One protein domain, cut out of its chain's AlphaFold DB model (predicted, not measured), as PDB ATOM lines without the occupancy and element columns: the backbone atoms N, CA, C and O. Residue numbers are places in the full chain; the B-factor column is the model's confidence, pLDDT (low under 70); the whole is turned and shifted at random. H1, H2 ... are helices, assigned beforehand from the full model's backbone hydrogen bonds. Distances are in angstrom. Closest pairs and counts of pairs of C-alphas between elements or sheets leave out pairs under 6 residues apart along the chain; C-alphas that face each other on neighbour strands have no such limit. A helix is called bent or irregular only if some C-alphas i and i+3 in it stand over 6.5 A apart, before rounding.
ATOM      1  N   LEU A  78      14.975   0.200 -13.683       61.41
ATOM      2  CA  LEU A  78      14.581  -0.931 -14.520       61.41
ATOM      3  C   LEU A  78      15.575  -1.177 -15.667       61.41
ATOM      4  O   LEU A  78      15.964  -2.323 -15.876       61.41
ATOM      5  N   ASP A  79      16.005  -0.114 -16.354       65.56
ATOM      6  CA  ASP A  79      16.936  -0.179 -17.486       65.56
ATOM      7  C   ASP A  79      18.328  -0.644 -17.046       65.56
ATOM      8  O   ASP A  79      18.912  -1.508 -17.694       65.56
ATOM      9  N   ALA A  80      18.822  -0.147 -15.908       63.47
ATOM     10  CA  ALA A  80      20.090  -0.585 -15.317       63.47
ATOM     11  C   ALA A  80      20.077  -2.080 -14.944       63.47
ATOM     12  O   ALA A  80      21.088  -2.768 -15.084       63.47
ATOM     13  N   TYR A  81      18.921  -2.613 -14.529       69.69
ATOM     14  CA  TYR A  81      18.766  -4.036 -14.221       69.69
ATOM     15  C   TYR A  81      18.495  -4.919 -15.449       69.69
ATOM     16  O   TYR A  81      18.561  -6.142 -15.311       69.69
ATOM     17  N   LEU A  82      18.204  -4.372 -16.640       78.25
ATOM     18  CA  LEU A  82      17.861  -5.181 -17.824       78.25
ATOM     19  C   LEU A  82      18.964  -6.177 -18.222       78.25
ATOM     20  O   LEU A  82      18.623  -7.346 -18.419       78.25
ATOM     21  N   PRO A  83      20.258  -5.799 -18.299       88.06
ATOM     22  CA  PRO A  83      21.330  -6.741 -18.622       88.06
ATOM     23  C   PRO A  83      21.434  -7.891 -17.618       88.06
ATOM     24  O   PRO A  83      21.456  -9.056 -18.010       88.06
ATOM     25  N   MET A  84      21.401  -7.577 -16.320       87.00
ATOM     26  CA  MET A  84      21.455  -8.574 -15.246       87.00
ATOM     27  C   MET A  84      20.222  -9.483 -15.242       87.00
ATOM     28  O   MET A  84      20.329 -10.701 -15.085       87.00
ATOM     29  N   LYS A  85      19.032  -8.916 -15.448       86.56
ATOM     30  CA  LYS A  85      17.783  -9.680 -15.545       86.56
ATOM     31  C   LYS A  85      17.808 -10.615 -16.759       86.56
ATOM     32  O   LYS A  85      17.443 -11.783 -16.624       86.56
ATOM     33  N   ALA A  86      18.298 -10.133 -17.903       89.06
ATOM     34  CA  ALA A  86      18.456 -10.926 -19.119       89.06
ATOM     35  C   ALA A  86      19.458 -12.067 -18.928       89.06
ATOM     36  O   ALA A  86      19.145 -13.204 -19.270       89.06
ATOM     37  N   PHE A  87      20.613 -11.791 -18.315       91.56
ATOM     38  CA  PHE A  87      21.602 -12.813 -17.975       91.56
ATOM     39  C   PHE A  87      20.995 -13.918 -17.100       91.56
ATOM     40  O   PHE A  87      21.028 -15.090 -17.474       91.56
ATOM     41  N   LYS A  88      20.342 -13.559 -15.985       89.81
ATOM     42  CA  LYS A  88      19.671 -14.534 -15.103       89.81
ATOM     43  C   LYS A  88      18.645 -15.382 -15.854       89.81
ATOM     44  O   LYS A  88      18.552 -16.587 -15.628       89.81
ATOM     45  N   TYR A  89      17.887 -14.767 -16.756       90.38
ATOM     46  CA  TYR A  89      16.892 -15.467 -17.560       90.38
ATOM     47  C   TYR A  89      17.521 -16.435 -18.576       90.38
ATOM     48  O   TYR A  89      17.048 -17.563 -18.709       90.38
ATOM     49  N   ILE A  90      18.608 -16.035 -19.244       92.81
ATOM     50  CA  ILE A  90      19.391 -16.897 -20.146       92.81
ATOM     51  C   ILE A  90      19.899 -18.133 -19.398       92.81
ATOM     52  O   ILE A  90      19.731 -19.249 -19.891       92.81
ATOM     53  N   MET A  91      20.445 -17.939 -18.193       92.06
ATOM     54  CA  MET A  91      20.928 -19.030 -17.340       92.06
ATOM     55  C   MET A  91      19.788 -19.964 -16.919       92.06
ATOM     56  O   MET A  91      19.901 -21.178 -17.058       92.06
ATOM     57  N   TYR A  92      18.653 -19.410 -16.481       90.75
ATOM     58  CA  TYR A  92      17.469 -20.198 -16.121       90.75
ATOM     59  C   TYR A  92      16.934 -21.039 -17.291       90.75
ATOM     60  O   TYR A  92      16.483 -22.166 -17.095       90.75
ATOM     61  N   LYS A  93      16.990 -20.509 -18.517       92.81
ATOM     62  CA  LYS A  93      16.580 -21.230 -19.729       92.81
ATOM     63  C   LYS A  93      17.636 -22.204 -20.260       92.81
ATOM     64  O   LYS A  93      17.359 -22.872 -21.251       92.81
ATOM     65  N   GLY A  94      18.817 -22.276 -19.640       92.00
ATOM     66  CA  GLY A  94      19.933 -23.094 -20.121       92.00
ATOM     67  C   GLY A  94      20.446 -22.663 -21.498       92.00
ATOM     68  O   GLY A  94      21.019 -23.469 -22.221       92.00
ATOM     69  N   ALA A  95      20.199 -21.408 -21.889       92.12
ATOM     70  CA  ALA A  95      20.565 -20.891 -23.207       92.12
ATOM     71  C   ALA A  95      22.043 -20.482 -23.301       92.12
ATOM     72  O   ALA A  95      22.545 -20.308 -24.408       92.12
ATOM     73  N   ALA A  96      22.717 -20.337 -22.158       92.44
ATOM     74  CA  ALA A  96      24.166 -20.241 -22.039       92.44
ATOM     75  C   ALA A  96      24.647 -21.246 -20.986       92.44
ATOM     76  O   ALA A  96      23.966 -21.479 -19.985       92.44
ATOM     77  N   SER A  97      25.833 -21.808 -21.204       89.44
ATOM     78  CA  SER A  97      26.492 -22.741 -20.281       89.44
ATOM     79  C   SER A  97      27.111 -22.057 -19.056       89.44
ATOM     80  O   SER A  97      27.368 -22.714 -18.049       89.44
ATOM     81  N   GLY A  98      27.332 -20.741 -19.109       92.00
ATOM     82  CA  GLY A  98      27.969 -19.989 -18.035       92.00
ATOM     83  C   GLY A  98      28.345 -18.565 -18.432       92.00
ATOM     84  O   GLY A  98      28.051 -18.106 -19.539       92.00
ATOM     85  N   MET A  99      29.026 -17.881 -17.511       92.81
ATOM     86  CA  MET A  99      29.507 -16.511 -17.705       92.81
ATOM     87  C   MET A  99      30.498 -16.406 -18.876       92.81
ATOM     88  O   MET A  99      30.377 -15.491 -19.681       92.81
ATOM     89  N   ASP A 100      31.397 -17.381 -19.040       93.44
ATOM     90  CA  ASP A 100      32.415 -17.369 -20.102       93.44
ATOM     91  C   ASP A 100      31.794 -17.391 -21.510       93.44
ATOM     92  O   ASP A 100      32.195 -16.639 -22.403       93.44
ATOM     93  N   GLU A 101      30.776 -18.233 -21.727       94.00
ATOM     94  CA  GLU A 101      30.049 -18.268 -23.000       94.00
ATOM     95  C   GLU A 101      29.258 -16.973 -23.216       94.00
ATOM     96  O   GLU A 101      29.231 -16.422 -24.322       94.00
ATOM     97  N   PHE A 102      28.618 -16.470 -22.160       94.94
ATOM     98  CA  PHE A 102      27.875 -15.220 -22.208       94.94
ATOM     99  C   PHE A 102      28.762 -14.040 -22.612       94.94
ATOM    100  O   PHE A 102      28.415 -13.314 -23.552       94.94
ATOM    101  N   GLU A 103      29.917 -13.889 -21.969       94.69
ATOM    102  CA  GLU A 103      30.888 -12.840 -22.266       94.69
ATOM    103  C   GLU A 103      31.405 -12.970 -23.699       94.69
ATOM    104  O   GLU A 103      31.353 -12.008 -24.464       94.69
ATOM    105  N   LYS A 104      31.774 -14.181 -24.135       94.88
ATOM    106  CA  LYS A 104      32.240 -14.426 -25.510       94.88
ATOM    107  C   LYS A 104      31.213 -14.027 -26.576       94.88
ATOM    108  O   LYS A 104      31.593 -13.593 -27.663       94.88
ATOM    109  N   ARG A 105      29.914 -14.195 -26.300       93.62
ATOM    110  CA  ARG A 105      28.836 -13.908 -27.266       93.62
ATOM    111  C   ARG A 105      28.333 -12.465 -27.219       93.62
ATOM    112  O   ARG A 105      27.826 -11.982 -28.229       93.62
ATOM    113  N   THR A 106      28.442 -11.789 -26.077       92.94
ATOM    114  CA  THR A 106      27.860 -10.446 -25.868       92.94
ATOM    115  C   THR A 106      28.901  -9.341 -25.707       92.94
ATOM    116  O   THR A 106      28.579  -8.171 -25.928       92.94
ATOM    117  N   GLY A 107      30.133  -9.706 -25.348       91.69
ATOM    118  CA  GLY A 107      31.202  -8.791 -24.956       91.69
ATOM    119  C   GLY A 107      30.967  -8.117 -23.605       91.69
ATOM    120  O   GLY A 107      31.578  -7.085 -23.360       91.69
ATOM    121  N   ILE A 108      30.045  -8.633 -22.787       90.31
ATOM    122  CA  ILE A 108      29.711  -8.085 -21.471       90.31
ATOM    123  C   ILE A 108      30.373  -8.945 -20.403       90.31
ATOM    124  O   ILE A 108      30.064 -10.133 -20.278       90.31
ATOM    125  N   THR A 109      31.250  -8.317 -19.634       91.00
ATOM    126  CA  THR A 109      32.002  -8.950 -18.552       91.00
ATOM    127  C   THR A 109      31.161  -9.122 -17.290       91.00
ATOM    128  O   THR A 109      30.110  -8.493 -17.104       91.00
ATOM    129  N   LYS A 110      31.642  -9.979 -16.386       87.94
ATOM    130  CA  LYS A 110      30.998 -10.215 -15.088       87.94
ATOM    131  C   LYS A 110      30.958  -8.938 -14.248       87.94
ATOM    132  O   LYS A 110      29.922  -8.617 -13.672       87.94
ATOM    133  N   ASP A 111      32.052  -8.183 -14.247       84.44
ATOM    134  CA  ASP A 111      32.164  -6.934 -13.495       84.44
ATOM    135  C   ASP A 111      31.205  -5.862 -14.032       84.44
ATOM    136  O   ASP A 111      30.553  -5.169 -13.251       84.44
ATOM    137  N   GLU A 112      31.036  -5.751 -15.354       84.75
ATOM    138  CA  GLU A 112      30.044  -4.842 -15.954       84.75
ATOM    139  C   GLU A 112      28.604  -5.208 -15.565       84.75
ATOM    140  O   GLU A 112      27.760  -4.326 -15.399       84.75
ATOM    141  N   LEU A 113      28.319  -6.501 -15.407       83.31
ATOM    142  CA  LEU A 113      27.022  -7.014 -14.968       83.31
ATOM    143  C   LEU A 113      26.764  -6.766 -13.474       83.31
ATOM    144  O   LEU A 113      25.658  -6.369 -13.101       83.31
ATOM    145  N   GLU A 114      27.753  -7.033 -12.620       74.50
ATOM    146  CA  GLU A 114      27.602  -7.040 -11.157       74.50
ATOM    147  C   GLU A 114      27.825  -5.670 -10.507       74.50
ATOM    148  O   GLU A 114      27.197  -5.374  -9.491       74.50
ATOM    149  N   SER A 115      28.661  -4.809 -11.092       68.25
ATOM    150  CA  SER A 115      28.985  -3.492 -10.520       68.25
ATOM    151  C   SER A 115      27.810  -2.510 -10.515       68.25
ATOM    152  O   SER A 115      27.869  -1.487  -9.834       68.25
ATOM    153  N   GLY A 116      26.759  -2.770 -11.302       56.62
ATOM    154  CA  GLY A 116      25.648  -1.835 -11.502       56.62
ATOM    155  C   GLY A 116      26.048  -0.531 -12.210       56.62
ATOM    156  O   GLY A 116      25.197   0.332 -12.405       56.62
ATOM    157  N   MET A 117      27.314  -0.390 -12.621       55.66
ATOM    158  CA  MET A 117      27.871   0.775 -13.315       55.66
ATOM    159  C   MET A 117      28.127   0.454 -14.788       55.66
ATOM    160  O   MET A 117      29.229   0.610 -15.311       55.66
ATOM    161  N   MET A 118      27.098  -0.028 -15.476       70.31
ATOM    162  CA  MET A 118      27.187  -0.237 -16.912       70.31
ATOM    163  C   MET A 118      27.020   1.111 -17.624       70.31
ATOM    164  O   MET A 118      25.995   1.765 -17.467       70.31
ATOM    165  N   ASN A 119      28.017   1.520 -18.417       66.19
ATOM    166  CA  ASN A 119      28.023   2.820 -19.114       66.19
ATOM    167  C   ASN A 119      26.839   3.009 -20.086       66.19
ATOM    168  O   ASN A 119      26.483   4.136 -20.417       66.19
ATOM    169  N   ASP A 120      26.269   1.909 -20.591       75.56
ATOM    170  CA  ASP A 120      25.058   1.915 -21.417       75.56
ATOM    171  C   ASP A 120      24.307   0.574 -21.273       75.56
ATOM    172  O   ASP A 120      24.523  -0.361 -22.055       75.56
ATOM    173  N   PRO A 121      23.436   0.436 -20.258       79.25
ATOM    174  CA  PRO A 121      22.729  -0.811 -19.996       79.25
ATOM    175  C   PRO A 121      21.684  -1.132 -21.071       79.25
ATOM    176  O   PRO A 121      21.360  -2.299 -21.299       79.25
ATOM    177  N   VAL A 122      21.194  -0.125 -21.797       76.38
ATOM    178  CA  VAL A 122      20.248  -0.319 -22.903       76.38
ATOM    179  C   VAL A 122      20.959  -0.949 -24.095       76.38
ATOM    180  O   VAL A 122      20.467  -1.923 -24.670       76.38
ATOM    181  N   GLU A 123      22.127  -0.428 -24.468       81.12
ATOM    182  CA  GLU A 123      22.906  -0.988 -25.571       81.12
ATOM    183  C   GLU A 123      23.448  -2.379 -25.232       81.12
ATOM    184  O   GLU A 123      23.385  -3.292 -26.060       81.12
ATOM    185  N   ALA A 124      23.892  -2.584 -23.994       85.69
ATOM    186  CA  ALA A 124      24.242  -3.909 -23.500       85.69
ATOM    187  C   ALA A 124      23.065  -4.888 -23.625       85.69
ATOM    188  O   ALA A 124      23.223  -5.978 -24.179       85.69
ATOM    189  N   TYR A 125      21.856  -4.483 -23.222       85.81
ATOM    190  CA  TYR A 125      20.657  -5.302 -23.403       85.81
ATOM    191  C   TYR A 125      20.373  -5.624 -24.881       85.81
ATOM    192  O   TYR A 125      20.025  -6.763 -25.199       85.81
ATOM    193  N   LYS A 126      20.583  -4.684 -25.815       85.06
ATOM    194  CA  LYS A 126      20.454  -4.969 -27.261       85.06
ATOM    195  C   LYS A 126      21.447  -6.033 -27.729       85.06
ATOM    196  O   LYS A 126      21.057  -6.924 -28.487       85.06
ATOM    197  N   ARG A 127      22.706  -5.975 -27.276       90.00
ATOM    198  CA  ARG A 127      23.720  -7.002 -27.590       90.00
ATOM    199  C   ARG A 127      23.311  -8.366 -27.045       90.00
ATOM    200  O   ARG A 127      23.369  -9.349 -27.780       90.00
ATOM    201  N   ILE A 128      22.829  -8.410 -25.800       91.25
ATOM    202  CA  ILE A 128      22.322  -9.635 -25.171       91.25
ATOM    203  C   ILE A 128      21.169 -10.216 -25.984       91.25
ATOM    204  O   ILE A 128      21.226 -11.380 -26.365       91.25
ATOM    205  N   ARG A 129      20.157  -9.407 -26.304       88.88
ATOM    206  CA  ARG A 129      18.994  -9.817 -27.101       88.88
ATOM    207  C   ARG A 129      19.399 -10.367 -28.470       88.88
ATOM    208  O   ARG A 129      18.882 -11.392 -28.900       88.88
ATOM    209  N   LYS A 130      20.351  -9.709 -29.141       91.38
ATOM    210  CA  LYS A 130      20.884 -10.152 -30.437       91.38
ATOM    211  C   LYS A 130      21.605 -11.502 -30.333       91.38
ATOM    212  O   LYS A 130      21.464 -12.330 -31.227       91.38
ATOM    213  N   ALA A 131      22.376 -11.724 -29.269       93.81
ATOM    214  CA  ALA A 131      23.093 -12.979 -29.044       93.81
ATOM    215  C   ALA A 131      22.172 -14.111 -28.551       93.81
ATOM    216  O   ALA A 131      22.375 -15.277 -28.897       93.81
ATOM    217  N   TYR A 132      21.145 -13.770 -27.776       91.75
ATOM    218  CA  TYR A 132      20.237 -14.698 -27.114       91.75
ATOM    219  C   TYR A 132      18.773 -14.321 -27.390       91.75
ATOM    220  O   TYR A 132      18.123 -13.705 -26.541       91.75
ATOM    221  N   PRO A 133      18.206 -14.756 -28.534       90.06
ATOM    222  CA  PRO A 133      16.813 -14.467 -28.892       90.06
ATOM    223  C   PRO A 133      15.787 -14.949 -27.858       90.06
ATOM    224  O   PRO A 133      14.691 -14.411 -27.776       90.06
ATOM    225  N   VAL A 134      16.142 -15.927 -27.007       87.31
ATOM    226  CA  VAL A 134      15.287 -16.396 -25.901       87.31
ATOM    227  C   VAL A 134      14.796 -15.246 -25.014       87.31
ATOM    228  O   VAL A 134      13.688 -15.317 -24.484       87.31
ATOM    229  N   VAL A 135      15.591 -14.175 -24.898       87.00
ATOM    230  CA  VAL A 135      15.307 -12.975 -24.099       87.00
ATOM    231  C   VAL A 135      14.067 -12.218 -24.587       87.00
ATOM    232  O   VAL A 135      13.435 -11.543 -23.779       87.00
ATOM    233  N   ASP A 136      13.640 -12.393 -25.843       83.12
ATOM    234  CA  ASP A 136      12.371 -11.834 -26.344       83.12
ATOM    235  C   ASP A 136      11.151 -12.314 -25.543       83.12
ATOM    236  O   ASP A 136      10.148 -11.612 -25.447       83.12
ATOM    237  N   ASN A 137      11.261 -13.484 -24.910       82.12
ATOM    238  CA  ASN A 137      10.212 -14.073 -24.083       82.12
ATOM    239  C   ASN A 137      10.380 -13.768 -22.581       82.12
ATOM    240  O   ASN A 137       9.722 -14.394 -21.750       82.12
ATOM    241  N   MET A 138      11.287 -12.860 -22.198       81.44
ATOM    242  CA  MET A 138      11.528 -12.538 -20.791       81.44
ATOM    243  C   MET A 138      10.353 -11.727 -20.197       81.44
ATOM    244  O   MET A 138      10.042 -10.644 -20.703       81.44
TER     245      MET A 138
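Overview. This is residues 78 to 138 of the 207 residues of an uncharacterized protein of Bacteroidetes bacterium (UniProt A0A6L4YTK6). Two longer helices, H1 and H4, lie side by side and run the same way, with the short H2 and H3 packed on one side of this pair and the short H5 on the other. H2 stands about perpendicular to H4 and meets it near Thr 106, the last residue of H2, and the chain passes through H2 and H3 on its way from the end of H1 to the start of H4. The printed part has 61 residues, with five named helices in the order H1 to H5 and no named strand: all helix. It is compact, with a radius of gyration of the C-alphas of 10.1 A and spans of 26 by 22 by 17 A.

Along the chain. H1, residues 78 to 92, is 19.5 A long from C-alpha 78 at (14.581, -0.931, -14.520) to C-alpha 92; it is irregular, with C-alphas 80 and 83 7.1 A apart. H4, residues 121 to 131, is 15.2 A long and begins at C-alpha 121 at (22.729, -0.811, -19.996). H2, residues 99 to 106, measures 10.3 A. H3 is residues 110 to 114, and H5 is residues 133 to 137, ending at C-alpha 137 at (10.212, -14.073, -24.083).

Arrangement. H1 touches H4 at a shallow tilt of 28 degrees, closest at the C-alphas of Pro 83 and Tyr 125, 5.0 A. H2 touches H4, about perpendicular at 88 degrees, with C-alphas 106 and 128 closest at 5.6 A. H3 only just touches H1, with 3 pairs of C-alphas within 8 A, through residues 83 to 84 of H1 alone; C-alphas 84 and 113 are closest, at 5.8 A. H5 touches residues 86 to 90 of H1 alone, closest at C-alphas 86 and 135, 6.2 A. H3 and H4 are apart. Every O i to N i+4 pair is within hydrogen-bond range in H2, H3 and H4; in H1 9 of 11 are, and in H5 0 of 1, beside 2 of 2 O i to N i+3 pairs.

Size, cuts and confidence. The C-alphas farthest apart, of Gly 94 and Asn 119, are 27.2 A apart. The printed part has no cut and no long link. Its mean pLDDT is 84.8, with residues 78 to 81, 115 to 117 and 119 under 70.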